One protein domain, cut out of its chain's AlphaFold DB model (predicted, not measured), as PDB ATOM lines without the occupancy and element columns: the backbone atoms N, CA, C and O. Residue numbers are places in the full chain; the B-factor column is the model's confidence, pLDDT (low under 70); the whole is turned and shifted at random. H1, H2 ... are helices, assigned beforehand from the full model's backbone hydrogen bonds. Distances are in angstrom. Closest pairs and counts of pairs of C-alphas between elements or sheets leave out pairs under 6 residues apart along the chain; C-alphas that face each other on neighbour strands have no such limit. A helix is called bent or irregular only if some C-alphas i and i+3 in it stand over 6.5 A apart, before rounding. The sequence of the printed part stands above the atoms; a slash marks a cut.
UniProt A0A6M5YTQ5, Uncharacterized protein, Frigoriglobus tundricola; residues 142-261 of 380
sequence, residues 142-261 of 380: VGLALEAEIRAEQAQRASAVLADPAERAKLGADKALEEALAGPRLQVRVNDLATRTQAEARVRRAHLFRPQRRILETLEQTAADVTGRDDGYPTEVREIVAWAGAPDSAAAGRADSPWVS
ATOM      1  N   VAL A 142     207.965 372.481 393.217       96.38
ATOM      2  CA  VAL A 142     207.464 371.095 393.299       96.38
ATOM      3  C   VAL A 142     207.882 370.301 392.066       96.38
ATOM      4  O   VAL A 142     208.434 369.215 392.206       96.38
ATOM      5  N   GLY A 143     207.672 370.862 390.872       94.88
ATOM      6  CA  GLY A 143     208.041 370.224 389.609       94.88
ATOM      7  C   GLY A 143     209.538 369.937 389.517       94.88
ATOM      8  O   GLY A 143     209.916 368.819 389.197       94.88
ATOM      9  N   LEU A 144     210.388 370.901 389.885       94.19
ATOM     10  CA  LEU A 144     211.844 370.731 389.884       94.19
ATOM     11  C   LEU A 144     212.320 369.686 390.902       94.19
ATOM     12  O   LEU A 144     213.301 368.992 390.651       94.19
ATOM     13  N   ALA A 145     211.666 369.587 392.063       95.94
ATOM     14  CA  ALA A 145     211.993 368.569 393.058       95.94
ATOM     15  C   ALA A 145     211.590 367.166 392.582       95.94
ATOM     16  O   ALA A 145     212.413 366.257 392.652       95.94
ATOM     17  N   LEU A 146     210.377 367.019 392.040       95.81
ATOM     18  CA  LEU A 146     209.898 365.765 391.455       95.81
ATOM     19  C   LEU A 146     210.785 365.323 390.286       95.81
ATOM     20  O   LEU A 146     211.205 364.174 390.219       95.81
ATOM     21  N   GLU A 147     211.114 366.248 389.385       94.19
ATOM     22  CA  GLU A 147     212.000 365.988 388.253       94.19
ATOM     23  C   GLU A 147     213.395 365.549 388.720       94.19
ATOM     24  O   GLU A 147     213.953 364.599 388.175       94.19
ATOM     25  N   ALA A 148     213.955 366.188 389.752       94.81
ATOM     26  CA  ALA A 148     215.238 365.777 390.318       94.81
ATOM     27  C   ALA A 148     215.181 364.381 390.959       94.81
ATOM     28  O   ALA A 148     216.140 363.621 390.833       94.81
ATOM     29  N   GLU A 149     214.071 364.023 391.610       95.75
ATOM     30  CA  GLU A 149     213.864 362.698 392.206       95.75
ATOM     31  C   GLU A 149     213.753 361.605 391.137       95.75
ATOM     32  O   GLU A 149     214.477 360.611 391.203       95.75
ATOM     33  N   ILE A 150     212.969 361.849 390.081       93.50
ATOM     34  CA  ILE A 150     212.864 360.960 388.913       93.50
ATOM     35  C   ILE A 150     214.241 360.756 388.264       93.50
ATOM     36  O   ILE A 150     214.652 359.625 388.006       93.50
ATOM     37  N   ARG A 151     215.001 361.836 388.041       94.81
ATOM     38  CA  ARG A 151     216.359 361.760 387.470       94.81
ATOM     39  C   ARG A 151     217.332 361.007 388.378       94.81
ATOM     40  O   ARG A 151     218.198 360.285 387.880       94.81
ATOM     41  N   ALA A 152     217.216 361.174 389.696       95.94
ATOM     42  CA  ALA A 152     218.027 360.444 390.666       95.94
ATOM     43  C   ALA A 152     217.739 358.941 390.615       95.94
ATOM     44  O   ALA A 152     218.674 358.142 390.546       95.94
ATOM     45  N   GLU A 153     216.465 358.561 390.571       94.69
ATOM     46  CA  GLU A 153     216.051 357.166 390.452       94.69
ATOM     47  C   GLU A 153     216.518 356.543 389.129       94.69
ATOM     48  O   GLU A 153     217.104 355.459 389.125       94.69
ATOM     49  N   GLN A 154     216.342 357.240 388.004       94.12
ATOM     50  CA  GLN A 154     216.791 356.773 386.687       94.12
ATOM     51  C   GLN A 154     218.308 356.561 386.631       94.12
ATOM     52  O   GLN A 154     218.773 355.529 386.141       94.12
ATOM     53  N   ALA A 155     219.092 357.497 387.174       95.75
ATOM     54  CA  ALA A 155     220.546 357.372 387.229       95.75
ATOM     55  C   ALA A 155     220.998 356.219 388.143       95.75
ATOM     56  O   ALA A 155     221.934 355.494 387.799       95.75
ATOM     57  N   GLN A 156     220.314 355.998 389.271       96.69
ATOM     58  CA  GLN A 156     220.571 354.849 390.147       96.69
ATOM     59  C   GLN A 156     220.242 353.519 389.469       96.69
ATOM     60  O   GLN A 156     221.051 352.593 389.530       96.69
ATOM     61  N   ARG A 157     219.104 353.427 388.772       94.56
ATOM     62  CA  ARG A 157     218.734 352.236 387.991       94.56
ATOM     63  C   ARG A 157     219.764 351.954 386.899       94.56
ATOM     64  O   ARG A 157     220.211 350.820 386.778       94.56
ATOM     65  N   ALA A 158     220.203 352.974 386.158       95.81
ATOM     66  CA  ALA A 158     221.251 352.820 385.150       95.81
ATOM     67  C   ALA A 158     222.581 352.337 385.758       95.81
ATOM     68  O   ALA A 158     223.221 351.442 385.209       95.81
ATOM     69  N   SER A 159     222.979 352.881 386.913       96.88
ATOM     70  CA  SER A 159     224.167 352.430 387.649       96.88
ATOM     71  C   SER A 159     224.059 350.955 388.054       96.88
ATOM     72  O   SER A 159     225.000 350.193 387.820       96.88
ATOM     73  N   ALA A 160     222.905 350.537 388.586       96.06
ATOM     74  CA  ALA A 160     222.644 349.159 388.998       96.06
ATOM     75  C   ALA A 160     222.654 348.181 387.812       96.06
ATOM     76  O   ALA A 160     223.305 347.143 387.883       96.06
ATOM     77  N   VAL A 161     222.010 348.544 386.698       95.31
ATOM     78  CA  VAL A 161     221.998 347.745 385.460       95.31
ATOM     79  C   VAL A 161     223.407 347.553 384.898       95.31
ATOM     80  O   VAL A 161     223.733 346.471 384.425       95.31
ATOM     81  N   LEU A 162     224.265 348.575 384.955       96.19
ATOM     82  CA  LEU A 162     225.650 348.447 384.490       96.19
ATOM     83  C   LEU A 162     226.542 347.637 385.443       96.19
ATOM     84  O   LEU A 162     227.532 347.053 384.991       96.19
ATOM     85  N   ALA A 163     226.203 347.612 386.735       97.00
ATOM     86  CA  ALA A 163     226.899 346.824 387.747       97.00
ATOM     87  C   ALA A 163     226.554 345.327 387.671       97.00
ATOM     88  O   ALA A 163     227.397 344.504 388.026       97.00
ATOM     89  N   ASP A 164     225.357 344.973 387.193       97.12
ATOM     90  CA  ASP A 164     224.946 343.590 386.942       97.12
ATOM     91  C   ASP A 164     225.387 343.128 385.535       97.12
ATOM     92  O   ASP A 164     224.885 343.632 384.524       97.12
ATOM     93  N   PRO A 165     226.302 342.145 385.418       96.81
ATOM     94  CA  PRO A 165     226.754 341.640 384.123       96.81
ATOM     95  C   PRO A 165     225.629 341.080 383.242       96.81
ATOM     96  O   PRO A 165     225.714 341.189 382.017       96.81
ATOM     97  N   ALA A 166     224.594 340.477 383.835       95.94
ATOM     98  CA  ALA A 166     223.493 339.873 383.091       95.94
ATOM     99  C   ALA A 166     222.595 340.949 382.467       95.94
ATOM    100  O   ALA A 166     222.281 340.883 381.276       95.94
ATOM    101  N   GLU A 167     222.237 341.976 383.238       95.12
ATOM    102  CA  GLU A 167     221.440 343.100 382.742       95.12
ATOM    103  C   GLU A 167     222.236 343.935 381.723       95.12
ATOM    104  O   GLU A 167     221.733 344.262 380.641       95.12
ATOM    105  N   ARG A 168     223.528 344.174 381.979       95.94
ATOM    106  CA  ARG A 168     224.433 344.820 381.018       95.94
ATOM    107  C   ARG A 168     224.525 344.062 379.690       95.94
ATOM    108  O   ARG A 168     224.545 344.696 378.637       95.94
ATOM    109  N   ALA A 169     224.555 342.729 379.713       95.12
ATOM    110  CA  ALA A 169     224.554 341.923 378.492       95.12
ATOM    111  C   ALA A 169     223.255 342.096 377.689       95.12
ATOM    112  O   ALA A 169     223.305 342.165 376.461       95.12
ATOM    113  N   LYS A 170     222.102 342.244 378.360       93.81
ATOM    114  CA  LYS A 170     220.830 342.550 377.683       93.81
ATOM    115  C   LYS A 170     220.858 343.924 377.007       93.81
ATOM    116  O   LYS A 170     220.344 344.045 375.901       93.81
ATOM    117  N   LEU A 171     221.482 344.941 377.617       93.44
ATOM    118  CA  LEU A 171     221.687 346.241 376.956       93.44
ATOM    119  C   LEU A 171     222.582 346.123 375.715       93.44
ATOM    120  O   LEU A 171     222.345 346.811 374.728       93.44
ATOM    121  N   GLY A 172     223.575 345.229 375.743       92.75
ATOM    122  CA  GLY A 172     224.457 344.952 374.604       92.75
ATOM    123  C   GLY A 172     223.763 344.318 373.396       92.75
ATOM    124  O   GLY A 172     224.334 344.312 372.311       92.75
ATOM    125  N   ALA A 173     222.532 343.820 373.547       93.62
ATOM    126  CA  ALA A 173     221.725 343.375 372.411       93.62
ATOM    127  C   ALA A 173     221.245 344.551 371.535       93.62
ATOM    128  O   ALA A 173     220.905 344.345 370.366       93.62
ATOM    129  N   ASP A 174     221.230 345.777 372.072       93.94
ATOM    130  CA  ASP A 174     220.946 346.993 371.315       93.94
ATOM    131  C   ASP A 174     222.227 347.504 370.640       93.94
ATOM    132  O   ASP A 174     223.113 348.082 371.277       93.94
ATOM    133  N   LYS A 175     222.311 347.320 369.318       93.88
ATOM    134  CA  LYS A 175     223.460 347.753 368.505       93.88
ATOM    135  C   LYS A 175     223.766 349.245 368.642       93.88
ATOM    136  O   LYS A 175     224.914 349.636 368.463       93.88
ATOM    137  N   ALA A 176     222.773 350.083 368.954       92.56
ATOM    138  CA  ALA A 176     222.995 351.516 369.138       92.56
ATOM    139  C   ALA A 176     223.817 351.832 370.400       92.56
ATOM    140  O   ALA A 176     224.428 352.896 370.483       92.56
ATOM    141  N   LEU A 177     223.844 350.919 371.377       95.31
ATOM    142  CA  LEU A 177     224.548 351.088 372.648       95.31
ATOM    143  C   LEU A 177     225.878 350.337 372.708       95.31
ATOM    144  O   LEU A 177     226.635 350.555 373.650       95.31
ATOM    145  N   GLU A 178     226.186 349.482 371.733       95.69
ATOM    146  CA  GLU A 178     227.392 348.646 371.739       95.69
ATOM    147  C   GLU A 178     228.674 349.488 371.875       95.69
ATOM    148  O   GLU A 178     229.506 349.228 372.748       95.69
ATOM    149  N   GLU A 179     228.789 350.566 371.092       94.81
ATOM    150  CA  GLU A 179     229.922 351.500 371.168       94.81
ATOM    151  C   GLU A 179     229.978 352.224 372.526       94.81
ATOM    152  O   GLU A 179     231.042 352.331 373.139       94.81
ATOM    153  N   ALA A 180     228.825 352.657 373.046       95.75
ATOM    154  CA  ALA A 180     228.733 353.330 374.340       95.75
ATOM    155  C   ALA A 180     229.126 352.401 375.508       95.75
ATOM    156  O   ALA A 180     229.822 352.826 376.434       95.75
ATOM    157  N   LEU A 181     228.730 351.123 375.447       96.94
ATOM    158  CA  LEU A 181     229.028 350.083 376.440       96.94
ATOM    159  C   LEU A 181     230.510 349.699 376.493       96.94
ATOM    160  O   LEU A 181     230.978 349.253 377.549       96.94
ATOM    161  N   ALA A 182     231.239 349.881 375.389       96.31
ATOM    162  CA  ALA A 182     232.686 349.690 375.312       96.31
ATOM    163  C   ALA A 182     233.482 350.862 375.923       96.31
ATOM    164  O   ALA A 182     234.683 350.734 376.171       96.31
ATOM    165  N   GLY A 183     232.831 351.998 376.198       94.88
ATOM    166  CA  GLY A 183     233.469 353.193 376.737       94.88
ATOM    167  C   GLY A 183     234.106 352.958 378.120       94.88
ATOM    168  O   GLY A 183     233.394 352.642 379.077       94.88
ATOM    169  N   PRO A 184     235.422 353.194 378.308       94.44
ATOM    170  CA  PRO A 184     236.114 352.911 379.574       94.44
ATOM    171  C   PRO A 184     235.656 353.805 380.738       94.44
ATOM    172  O   PRO A 184     235.890 353.487 381.901       94.44
ATOM    173  N   ARG A 185     234.999 354.934 380.440       95.62
ATOM    174  CA  ARG A 185     234.482 355.890 381.433       95.62
ATOM    175  C   ARG A 185     233.001 355.702 381.758       95.62
ATOM    176  O   ARG A 185     232.510 356.400 382.642       95.62
ATOM    177  N   LEU A 186     232.304 354.785 381.082       96.69
ATOM    178  CA  LEU A 186     230.852 354.631 381.186       96.69
ATOM    179  C   LEU A 186     230.395 354.473 382.642       96.69
ATOM    180  O   LEU A 186     229.625 355.291 383.140       96.69
ATOM    181  N   GLN A 187     230.923 353.469 383.351       96.94
ATOM    182  CA  GLN A 187     230.526 353.192 384.737       96.94
ATOM    183  C   GLN A 187     230.813 354.380 385.661       96.94
ATOM    184  O   GLN A 187     229.992 354.727 386.505       96.94
ATOM    185  N   VAL A 188     231.978 355.015 385.492       96.62
ATOM    186  CA  VAL A 188     232.396 356.153 386.319       96.62
ATOM    187  C   VAL A 188     231.448 357.334 386.115       96.62
ATOM    188  O   VAL A 188     230.979 357.901 387.098       96.62
ATOM    189  N   ARG A 189     231.108 357.669 384.862       96.56
ATOM    190  CA  ARG A 189     230.190 358.776 384.545       96.56
ATOM    191  C   ARG A 189     228.771 358.516 385.040       96.56
ATOM    192  O   ARG A 189     228.159 359.431 385.577       96.56
ATOM    193  N   VAL A 190     228.257 357.291 384.910       97.44
ATOM    194  CA  VAL A 190     226.914 356.951 385.415       97.44
ATOM    195  C   VAL A 190     226.866 356.979 386.946       97.44
ATOM    196  O   VAL A 190     225.921 357.523 387.511       97.44
ATOM    197  N   ASN A 191     227.891 356.465 387.631       97.25
ATOM    198  CA  ASN A 191     227.960 356.507 389.098       97.25
ATOM    199  C   ASN A 191     228.078 357.944 389.634       97.25
ATOM    200  O   ASN A 191     227.433 358.298 390.625       97.25
ATOM    201  N   ASP A 192     228.886 358.778 388.977       97.00
ATOM    202  CA  ASP A 192     229.014 360.201 389.305       97.00
ATOM    203  C   ASP A 192     227.690 360.941 389.066       97.00
ATOM    204  O   ASP A 192     227.213 361.650 389.954       97.00
ATOM    205  N   LEU A 193     227.025 360.687 387.930       96.56
ATOM    206  CA  LEU A 193     225.694 361.225 387.644       96.56
ATOM    207  C   LEU A 193     224.691 360.845 388.740       96.56
ATOM    208  O   LEU A 193     224.035 361.733 389.275       96.56
ATOM    209  N   ALA A 194     224.612 359.563 389.113       97.44
ATOM    210  CA  ALA A 194     223.705 359.071 390.154       97.44
ATOM    211  C   ALA A 194     223.956 359.730 391.518       97.44
ATOM    212  O   ALA A 194     223.014 360.076 392.234       97.44
ATOM    213  N   THR A 195     225.224 359.950 391.869       97.25
ATOM    214  CA  THR A 195     225.598 360.624 393.120       97.25
ATOM    215  C   THR A 195     225.167 362.092 393.104       97.25
ATOM    216  O   THR A 195     224.564 362.576 394.067       97.25
ATOM    217  N   ARG A 196     225.435 362.807 392.003       96.06
ATOM    218  CA  ARG A 196     225.089 364.229 391.848       96.06
ATOM    219  C   ARG A 196     223.580 364.458 391.836       96.06
ATOM    220  O   ARG A 196     223.105 365.328 392.564       96.06
ATOM    221  N   THR A 197     222.820 363.675 391.070       95.69
ATOM    222  CA  THR A 197     221.356 363.814 390.993       95.69
ATOM    223  C   THR A 197     220.686 363.467 392.318       95.69
ATOM    224  O   THR A 197     219.770 364.171 392.737       95.69
ATOM    225  N   GLN A 198     221.183 362.463 393.048       97.50
ATOM    226  CA  GLN A 198     220.681 362.162 394.389       97.50
ATOM    227  C   GLN A 198     220.949 363.306 395.377       97.50
ATOM    228  O   GLN A 198     220.082 363.638 396.191       97.50
ATOM    229  N   ALA A 199     222.136 363.917 395.326       96.38
ATOM    230  CA  ALA A 199     222.447 365.083 396.147       96.38
ATOM    231  C   ALA A 199     221.529 366.270 395.804       96.38
ATOM    232  O   ALA A 199     220.971 366.891 396.709       96.38
ATOM    233  N   GLU A 200     221.308 366.540 394.514       95.25
ATOM    234  CA  GLU A 200     220.396 367.588 394.050       95.25
ATOM    235  C   GLU A 200     218.953 367.347 394.516       95.25
ATOM    236  O   GLU A 200     218.342 368.254 395.086       95.25
ATOM    237  N   ALA A 201     218.423 366.132 394.345       96.56
ATOM    238  CA  ALA A 201     217.071 365.769 394.769       96.56
ATOM    239  C   ALA A 201     216.869 366.009 396.273       96.56
ATOM    240  O   ALA A 201     215.901 366.656 396.684       96.56
ATOM    241  N   ARG A 202     217.832 365.585 397.107       96.69
ATOM    242  CA  ARG A 202     217.800 365.824 398.562       96.69
ATOM    243  C   ARG A 202     217.785 367.311 398.900       96.69
ATOM    244  O   ARG A 202     216.986 367.730 399.737       96.69
ATOM    245  N   VAL A 203     218.641 368.105 398.253       96.00
ATOM    246  CA  VAL A 203     218.700 369.560 398.457       96.00
ATOM    247  C   VAL A 203     217.366 370.198 398.072       96.00
ATOM    248  O   VAL A 203     216.767 370.900 398.887       96.00
ATOM    249  N   ARG A 204     216.841 369.916 396.875       95.56
ATOM    250  CA  ARG A 204     215.566 370.485 396.408       95.56
ATOM    251  C   ARG A 204     214.410 370.120 397.337       95.56
ATOM    252  O   ARG A 204     213.692 371.018 397.774       95.56
ATOM    253  N   ARG A 205     214.281 368.848 397.728       96.88
ATOM    254  CA  ARG A 205     213.242 368.380 398.663       96.88
ATOM    255  C   ARG A 205     213.339 369.057 400.034       96.88
ATOM    256  O   ARG A 205     212.316 369.449 400.607       96.88
ATOM    257  N   ALA A 206     214.554 369.231 400.558       96.50
ATOM    258  CA  ALA A 206     214.785 369.896 401.840       96.50
ATOM    259  C   ALA A 206     214.345 371.369 401.823       96.50
ATOM    260  O   ALA A 206     213.812 371.857 402.823       96.50
ATOM    261  N   HIS A 207     214.505 372.043 400.683       95.44
ATOM    262  CA  HIS A 207     214.181 373.458 400.510       95.44
ATOM    263  C   HIS A 207     212.727 373.752 400.121       95.44
ATOM    264  O   HIS A 207     212.335 374.922 400.140       95.44
ATOM    265  N   LEU A 208     211.913 372.728 399.836       95.00
ATOM    266  CA  LEU A 208     210.473 372.898 399.640       95.00
ATOM    267  C   LEU A 208     209.781 373.379 400.915       95.00
ATOM    268  O   LEU A 208     210.010 372.860 402.015       95.00
ATOM    269  N   PHE A 209     208.840 374.308 400.751       95.06
ATOM    270  CA  PHE A 209     207.943 374.700 401.833       95.06
ATOM    271  C   PHE A 209     207.005 373.556 402.213       95.06
ATOM    272  O   PHE A 209     206.679 372.697 401.398       95.06
ATOM    273  N   ARG A 210     206.488 373.574 403.448       95.56
ATOM    274  CA  ARG A 210     205.525 372.567 403.935       95.56
ATOM    275  C   ARG A 210     204.365 372.272 402.965       95.56
ATOM    276  O   ARG A 210     204.121 371.091 402.731       95.56
ATOM    277  N   PRO A 211     203.652 373.267 402.392       96.00
ATOM    278  CA  PRO A 211     202.587 372.975 401.434       96.00
ATOM    279  C   PRO A 211     203.111 372.340 400.139       96.00
ATOM    280  O   PRO A 211     202.516 371.380 399.668       96.00
ATOM    281  N   GLN A 212     204.246 372.805 399.606       96.25
ATOM    282  CA  GLN A 212     204.871 372.211 398.417       96.25
ATOM    283  C   GLN A 212     205.280 370.754 398.657       96.25
ATOM    284  O   GLN A 212     205.030 369.899 397.816       96.25
ATOM    285  N   ARG A 213     205.861 370.458 399.825       96.81
ATOM    286  CA  ARG A 213     206.290 369.107 400.199       96.81
ATOM    287  C   ARG A 213     205.122 368.128 400.281       96.81
ATOM    288  O   ARG A 213     205.229 367.035 399.754       96.81
ATOM    289  N   ARG A 214     203.990 368.541 400.861       97.69
ATOM    290  CA  ARG A 214     202.772 367.708 400.892       97.69
ATOM    291  C   ARG A 214     202.243 367.399 399.493       97.69
ATOM    292  O   ARG A 214     201.800 366.285 399.239       97.69
ATOM    293  N   ILE A 215     202.276 368.391 398.598       97.44
ATOM    294  CA  ILE A 215     201.872 368.193 397.200       97.44
ATOM    295  C   ILE A 215     202.817 367.195 396.526       97.44
ATOM    296  O   ILE A 215     202.336 366.264 395.890       97.44
ATOM    297  N   LEU A 216     204.134 367.343 396.714       96.94
ATOM    298  CA  LEU A 216     205.128 366.401 396.196       96.94
ATOM    299  C   LEU A 216     204.874 364.971 396.702       96.94
ATOM    300  O   LEU A 216     204.760 364.062 395.892       96.94
ATOM    301  N   GLU A 217     204.687 364.789 398.012       96.81
ATOM    302  CA  GLU A 217     204.399 363.482 398.625       96.81
ATOM    303  C   GLU A 217     203.132 362.834 398.040       96.81
ATOM    304  O   GLU A 217     203.088 361.627 397.822       96.81
ATOM    305  N   THR A 218     202.108 363.638 397.737       96.31
ATOM    306  CA  THR A 218     200.868 363.152 397.109       96.31
ATOM    307  C   THR A 218     201.104 362.723 395.657       96.31
ATOM    308  O   THR A 218     200.585 361.697 395.215       96.31
ATOM    309  N   LEU A 219     201.897 363.493 394.903       95.56
ATOM    310  CA  LEU A 219     202.262 363.154 393.525       95.56
ATOM    311  C   LEU A 219     203.107 361.876 393.469       95.56
ATOM    312  O   LEU A 219     202.870 361.043 392.601       95.56
ATOM    313  N   GLU A 220     204.029 361.687 394.411       93.56
ATOM    314  CA  GLU A 220     204.864 360.483 394.526       93.56
ATOM    315  C   GLU A 220     204.043 359.232 394.821       93.56
ATOM    316  O   GLU A 220     204.212 358.216 394.151       93.56
ATOM    317  N   GLN A 221     203.109 359.321 395.773       93.12
ATOM    318  CA  GLN A 221     202.176 358.230 396.066       93.12
ATOM    319  C   GLN A 221     201.368 357.846 394.822       93.12
ATOM    320  O   GLN A 221     201.247 356.670 394.503       93.12
ATOM    321  N   THR A 222     200.887 358.844 394.077       92.38
ATOM    322  CA  THR A 222     200.118 358.612 392.846       92.38
ATOM    323  C   THR A 222     200.980 358.013 391.729       92.38
ATOM    324  O   THR A 222     200.507 357.181 390.959       92.38
ATOM    325  N   ALA A 223     202.245 358.425 391.613       87.94
ATOM    326  CA  ALA A 223     203.158 357.935 390.582       87.94
ATOM    327  C   ALA A 223     203.591 356.481 390.826       87.94
ATOM    328  O   ALA A 223     203.673 355.702 389.873       87.94
ATOM    329  N   ALA A 224     203.815 356.103 392.090       85.81
ATOM    330  CA  ALA A 224     204.183 354.740 392.469       85.81
ATOM    331  C   ALA A 224     203.148 353.709 391.984       85.81
ATOM    332  O   ALA A 224     203.526 352.677 391.427       85.81
ATOM    333  N   ASP A 225     201.856 354.038 392.080       83.38
ATOM    334  CA  ASP A 225     200.757 353.179 391.622       83.38
ATOM    335  C   ASP A 225     200.752 352.953 390.097       83.38
ATOM    336  O   ASP A 225     200.249 351.936 389.614       83.38
ATOM    337  N   VAL A 226     201.322 353.877 389.315       77.56
ATOM    338  CA  VAL A 226     201.329 353.818 387.842       77.56
ATOM    339  C   VAL A 226     202.536 353.048 387.302       77.56
ATOM    340  O   VAL A 226     202.416 352.337 386.306       77.56
ATOM    341  N   THR A 227     203.696 353.154 387.956       69.69
ATOM    342  CA  THR A 227     204.969 352.598 387.448       69.69
ATOM    343  C   THR A 227     205.102 351.073 387.511       69.69
ATOM    344  O   THR A 227     206.036 350.525 386.933       69.69
ATOM    345  N   GLY A 228     204.171 350.356 388.142       67.81
ATOM    346  CA  GLY A 228     204.228 348.894 388.287       67.81
ATOM    347  C   GLY A 228     203.879 348.070 387.037       67.81
ATOM    348  O   GLY A 228     203.493 346.915 387.199       67.81
ATOM    349  N   ARG A 229     203.918 348.634 385.817       59.47
ATOM    350  CA  ARG A 229     203.262 348.024 384.640       59.47
ATOM    351  C   ARG A 229     204.087 347.853 383.362       59.47
ATOM    352  O   ARG A 229     203.495 347.436 382.372       59.47
ATOM    353  N   ASP A 230     205.390 348.125 383.363       67.56
ATOM    354  CA  ASP A 230     206.225 347.917 382.169       67.56
ATOM    355  C   ASP A 230     207.407 346.978 382.450       67.56
ATOM    356  O   ASP A 230     208.274 347.275 383.270       67.56
ATOM    357  N   ASP A 231     207.441 345.851 381.734       63.50
ATOM    358  CA  ASP A 231     208.436 344.772 381.869       63.50
ATOM    359  C   ASP A 231     209.734 345.038 381.062       63.50
ATOM    360  O   ASP A 231     210.592 344.162 380.923       63.50
ATOM    361  N   GLY A 232     209.885 346.237 380.484       69.94
ATOM    362  CA  GLY A 232     211.024 346.638 379.652       69.94
ATOM    363  C   GLY A 232     211.991 347.601 380.345       69.94
ATOM    364  O   GLY A 232     211.629 348.311 381.282       69.94
ATOM    365  N   TYR A 233     213.233 347.678 379.851       67.94
ATOM    366  CA  TYR A 233     214.153 348.730 380.291       67.94
ATOM    367  C   TYR A 233     213.586 350.109 379.931       67.94
ATOM    368  O   TYR A 233     213.302 350.347 378.750       67.94
ATOM    369  N   PRO A 234     213.491 351.038 380.897       79.69
ATOM    370  CA  PRO A 234     213.053 352.396 380.619       79.69
ATOM    371  C   PRO A 234     213.964 353.035 379.561       79.69
ATOM    372  O   PRO A 234     215.190 352.873 379.599       79.69
ATOM    373  N   THR A 235     213.382 353.741 378.591       88.75
ATOM    374  CA  THR A 235     214.109 354.465 377.528       88.75
ATOM    375  C   THR A 235     215.200 355.374 378.102       88.75
ATOM    376  O   THR A 235     216.270 355.520 377.518       88.75
ATOM    377  N   GLU A 236     214.991 355.867 379.312       91.25
ATOM    378  CA  GLU A 236     215.872 356.762 380.049       91.25
ATOM    379  C   GLU A 236     217.176 356.082 380.490       91.25
ATOM    380  O   GLU A 236     218.230 356.716 380.483       91.25
ATOM    381  N   VAL A 237     217.164 354.778 380.800       93.94
ATOM    382  CA  VAL A 237     218.406 354.033 381.090       93.94
ATOM    383  C   VAL A 237     219.286 353.979 379.841       93.94
ATOM    384  O   VAL A 237     220.497 354.184 379.929       93.94
ATOM    385  N   ARG A 238     218.681 353.764 378.666       94.12
ATOM    386  CA  ARG A 238     219.398 353.743 377.384       94.12
ATOM    387  C   ARG A 238     219.977 355.116 377.046       94.12
ATOM    388  O   ARG A 238     221.136 355.190 376.648       94.12
ATOM    389  N   GLU A 239     219.224 356.192 377.272       95.06
ATOM    390  CA  GLU A 239     219.701 357.570 377.081       95.06
ATOM    391  C   GLU A 239     220.886 357.913 377.995       95.06
ATOM    392  O   GLU A 239     221.879 358.476 377.530       95.06
ATOM    393  N   ILE A 240     220.830 357.521 379.274       96.69
ATOM    394  CA  ILE A 240     221.931 357.727 380.228       96.69
ATOM    395  C   ILE A 240     223.180 356.949 379.795       96.69
ATOM    396  O   ILE A 240     224.279 357.507 379.812       96.69
ATOM    397  N   VAL A 241     223.028 355.686 379.380       96.56
ATOM    398  CA  VAL A 241     224.146 354.854 378.898       96.56
ATOM    399  C   VAL A 241     224.749 355.437 377.620       96.56
ATOM    400  O   VAL A 241     225.971 355.567 377.534       96.56
ATOM    401  N   ALA A 242     223.918 355.858 376.665       96.00
ATOM    402  CA  ALA A 242     224.368 356.497 375.431       96.00
ATOM    403  C   ALA A 242     225.139 357.799 375.709       96.00
ATOM    404  O   ALA A 242     226.230 357.997 375.177       96.00
ATOM    405  N   TRP A 243     224.623 358.670 376.584       97.06
ATOM    406  CA  TRP A 243     225.302 359.910 376.984       97.06
ATOM    407  C   TRP A 243     226.638 359.643 377.685       97.06
ATOM    408  O   TRP A 243     227.653 360.267 377.360       97.06
ATOM    409  N   ALA A 244     226.655 358.709 378.636       97.06
ATOM    410  CA  ALA A 244     227.838 358.412 379.434       97.06
ATOM    411  C   ALA A 244     228.934 357.708 378.616       97.06
ATOM    412  O   ALA A 244     230.120 357.942 378.862       97.06
ATOM    413  N   GLY A 245     228.554 356.892 377.630       96.44
ATOM    414  CA  GLY A 245     229.477 356.233 376.705       96.44
ATOM    415  C   GLY A 245     229.916 357.092 375.514       96.44
ATOM    416  O   GLY A 245     230.886 356.736 374.852       96.44
ATOM    417  N   ALA A 246     229.251 358.224 375.247       96.19
ATOM    418  CA  ALA A 246     229.595 359.099 374.129       96.19
ATOM    419  C   ALA A 246     231.037 359.645 374.239       96.19
ATOM    420  O   ALA A 246     231.457 360.047 375.331       96.19
ATOM    421  N   PRO A 247     231.787 359.729 373.124       95.69
ATOM    422  CA  PRO A 247     233.155 360.240 373.129       95.69
ATOM    423  C   PRO A 247     233.198 361.745 373.441       95.69
ATOM    424  O   PRO A 247     232.293 362.486 373.060       95.69
ATOM    425  N   ASP A 248     234.290 362.230 374.049       94.44
ATOM    426  CA  ASP A 248     234.486 363.654 374.405       94.44
ATOM    427  C   ASP A 248     234.417 364.601 373.177       94.44
ATOM    428  O   ASP A 248     234.161 365.805 373.289       94.44
ATOM    429  N   SER A 249     234.631 364.065 371.971       94.38
ATOM    430  CA  SER A 249     234.475 364.789 370.704       94.38
ATOM    431  C   SER A 249     233.009 365.041 370.326       94.38
ATOM    432  O   SER A 249     232.722 366.004 369.606       94.38
ATOM    433  N   ALA A 250     232.066 364.249 370.837       95.62
ATOM    434  CA  ALA A 250     230.636 364.444 370.634       95.62
ATOM    435  C   ALA A 250     230.070 365.496 371.602       95.62
ATOM    436  O   ALA A 250     230.559 365.685 372.715       95.62
ATOM    437  N   ALA A 251     228.992 366.175 371.196       93.94
ATOM    438  CA  ALA A 251     228.309 367.143 372.059       93.94
ATOM    439  C   ALA A 251     227.807 366.503 373.369       93.94
ATOM    440  O   ALA A 251     227.937 367.110 374.426       93.94
ATOM    441  N   ALA A 252     227.315 365.259 373.305       92.75
ATOM    442  CA  ALA A 252     226.873 364.497 374.473       92.75
ATOM    443  C   ALA A 252     228.026 364.153 375.437       92.75
ATOM    444  O   ALA A 252     227.850 364.231 376.650       92.75
ATOM    445  N   GLY A 253     229.223 363.848 374.920       91.19
ATOM    446  CA  GLY A 253     230.406 363.603 375.752       91.19
ATOM    447  C   GLY A 253     230.869 364.847 376.515       91.19
ATOM    448  O   GLY A 253     231.362 364.732 377.632       91.19
ATOM    449  N   ARG A 254     230.646 366.043 375.949       94.44
ATOM    450  CA  ARG A 254     230.945 367.333 376.601       94.44
ATOM    451  C   ARG A 254     229.858 367.835 377.548       94.44
ATOM    452  O   ARG A 254     230.122 368.759 378.309       94.44
ATOM    453  N   ALA A 255     228.642 367.306 377.461       93.88
ATOM    454  CA  ALA A 255     227.539 367.751 378.300       93.88
ATOM    455  C   ALA A 255     227.661 367.166 379.715       93.88
ATOM    456  O   ALA A 255     227.892 365.965 379.872       93.88
ATOM    457  N   ASP A 256     227.430 367.994 380.736       91.75
ATOM    458  CA  ASP A 256     227.472 367.578 382.147       91.75
ATOM    459  C   ASP A 256     226.336 366.621 382.536       91.75
ATOM    460  O   ASP A 256     226.447 365.891 383.519       91.75
ATOM    461  N   SER A 257     225.239 366.618 381.775       91.69
ATOM    462  CA  SER A 257     224.109 365.713 381.980       91.69
ATOM    463  C   SER A 257     223.414 365.394 380.653       91.69
ATOM    464  O   SER A 257     223.525 366.190 379.713       91.69
ATOM    465  N   PRO A 258     222.664 364.283 380.571       91.25
ATOM    466  CA  PRO A 258     221.867 363.956 379.390       91.25
ATOM    467  C   PRO A 258     220.643 364.872 379.205       91.25
ATOM    468  O   PRO A 258     220.045 364.875 378.132       91.25
ATOM    469  N   TRP A 259     220.264 365.668 380.213       90.94
ATOM    470  CA  TRP A 259     219.040 366.469 380.191       90.94
ATOM    471  C   TRP A 259     219.309 367.942 379.857       90.94
ATOM    472  O   TRP A 259     220.214 368.575 380.404       90.94
ATOM    473  N   VAL A 260     218.477 368.522 378.987       82.88
ATOM    474  CA  VAL A 260     218.534 369.951 378.635       82.88
ATOM    475  C   VAL A 260     217.830 370.779 379.714       82.88
ATOM    476  O   VAL A 260     216.755 370.417 380.187       82.88
ATOM    477  N   SER A 261     218.399 371.924 380.103       78.62
ATOM    478  CA  SER A 261     217.767 372.807 381.091       78.62
ATOM    479  C   SER A 261     216.458 373.406 380.550       78.62
ATOM    480  O   SER A 261     216.483 374.196 379.601       78.62
TER     481      SER A 261
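AT A GLANCE: This is residues 142 to 261 of the 380 residues of an uncharacterized protein of Frigoriglobus tundricola (UniProt A0A6M5YTQ5). Two long helices, H1 and H4, lie side by side and run opposite ways, and at one end of this pair H5 folds back from H4 and splays away from H1 as a V. Toward the other end H6 packs slantwise on both long helices, with the short helices H3 and H7 on H6 and H2 at the end of H1. Residues 221 to 232, of which 221 to 227 belong to H5, stick out from the body. The printed part has 120 residues with seven named helices, H1 to H7 in order, and no named strand; its class is all helix. It is compact, with a radius of gyration of the C-alphas of 15.6 A, and spans 46 by 32 by 20 A.

HOW THE PARTS SIT: Start with H1, residues 142 to 163, a hub that touches four helices. H4, residues 186 to 207, touches it at a shallow tilt of 27 degrees, opposite ways; the closest C-alphas are those of Ala 155 and Ala 194, 4.6 A apart. H5, residues 210 to 227, touches H1 with residues 212 to 220 alone, at a steep tilt of 43 degrees, the same way; the closest C-alphas, Val 142 and Gln 212, are 5.8 A apart. H6, residues 235 to 245, is the other hub. It touches residues 154 to 158 of H1 at a steep tilt of 67 degrees, closest at C-alphas Ala 158 and Val 237, 5.1 A apart. It also touches residues 186 to 190 of H4 at a steep tilt of 58 degrees, closest at C-alphas Leu 186 and Gly 245, 5.0 A apart. H3, residues 175 to 181, touches H6, closest at C-alphas Ala 180 and Gly 245, 3.8 A apart. H7, residues 251 to 254, touches H6 only at the corner, closest at C-alphas Trp 243 and Ala 252, 5.5 A apart. H2, residues 165 to 171, only just touches H1, and only at the corner, with 3 pairs of C-alphas within 8 A; the closest are Leu 162 and Arg 168, 5.2 A apart. H5 and H6 are apart. The helix packing is mostly crossed: of 5 touching pairs, those only at the corner left out, 1 is at a shallow tilt. Every O i to N i+4 pair is within hydrogen-bond range in H1, H2, H4 and H6, against 12 of 14 in H5 and 1 of 3 in H3, where 2 of 4 O i to N i+3 pairs are within range; H7 is too short for an O i to N i+4 pair.

IN THESE COORDINATES: Find C-alpha 142 at (207.464, 371.095, 393.299); from there H1 runs 31.6 A to C-alpha 163. Find C-alpha 186 at (230.852, 354.631, 381.186), where H4 begins its 31.7 A. H5 measures 25.9 A and H6 15.5 A. H2 and H3 have 7 residues each; H3 is irregular, with C-alphas 176 and 179 lying 7.2 A apart. H7, 4 residues, ends at C-alpha 254, (230.945, 367.333, 376.601).

THE WHOLE: The C-alphas of Lys 175 and Arg 210 are the two farthest apart, 46.8 A. The printed part has no cut. The link from H5 to H6, 7 residues, is short; the other links between helices are tight. The mean pLDDT of the printed part is 92.8, and residues 227 to 233 are under 70.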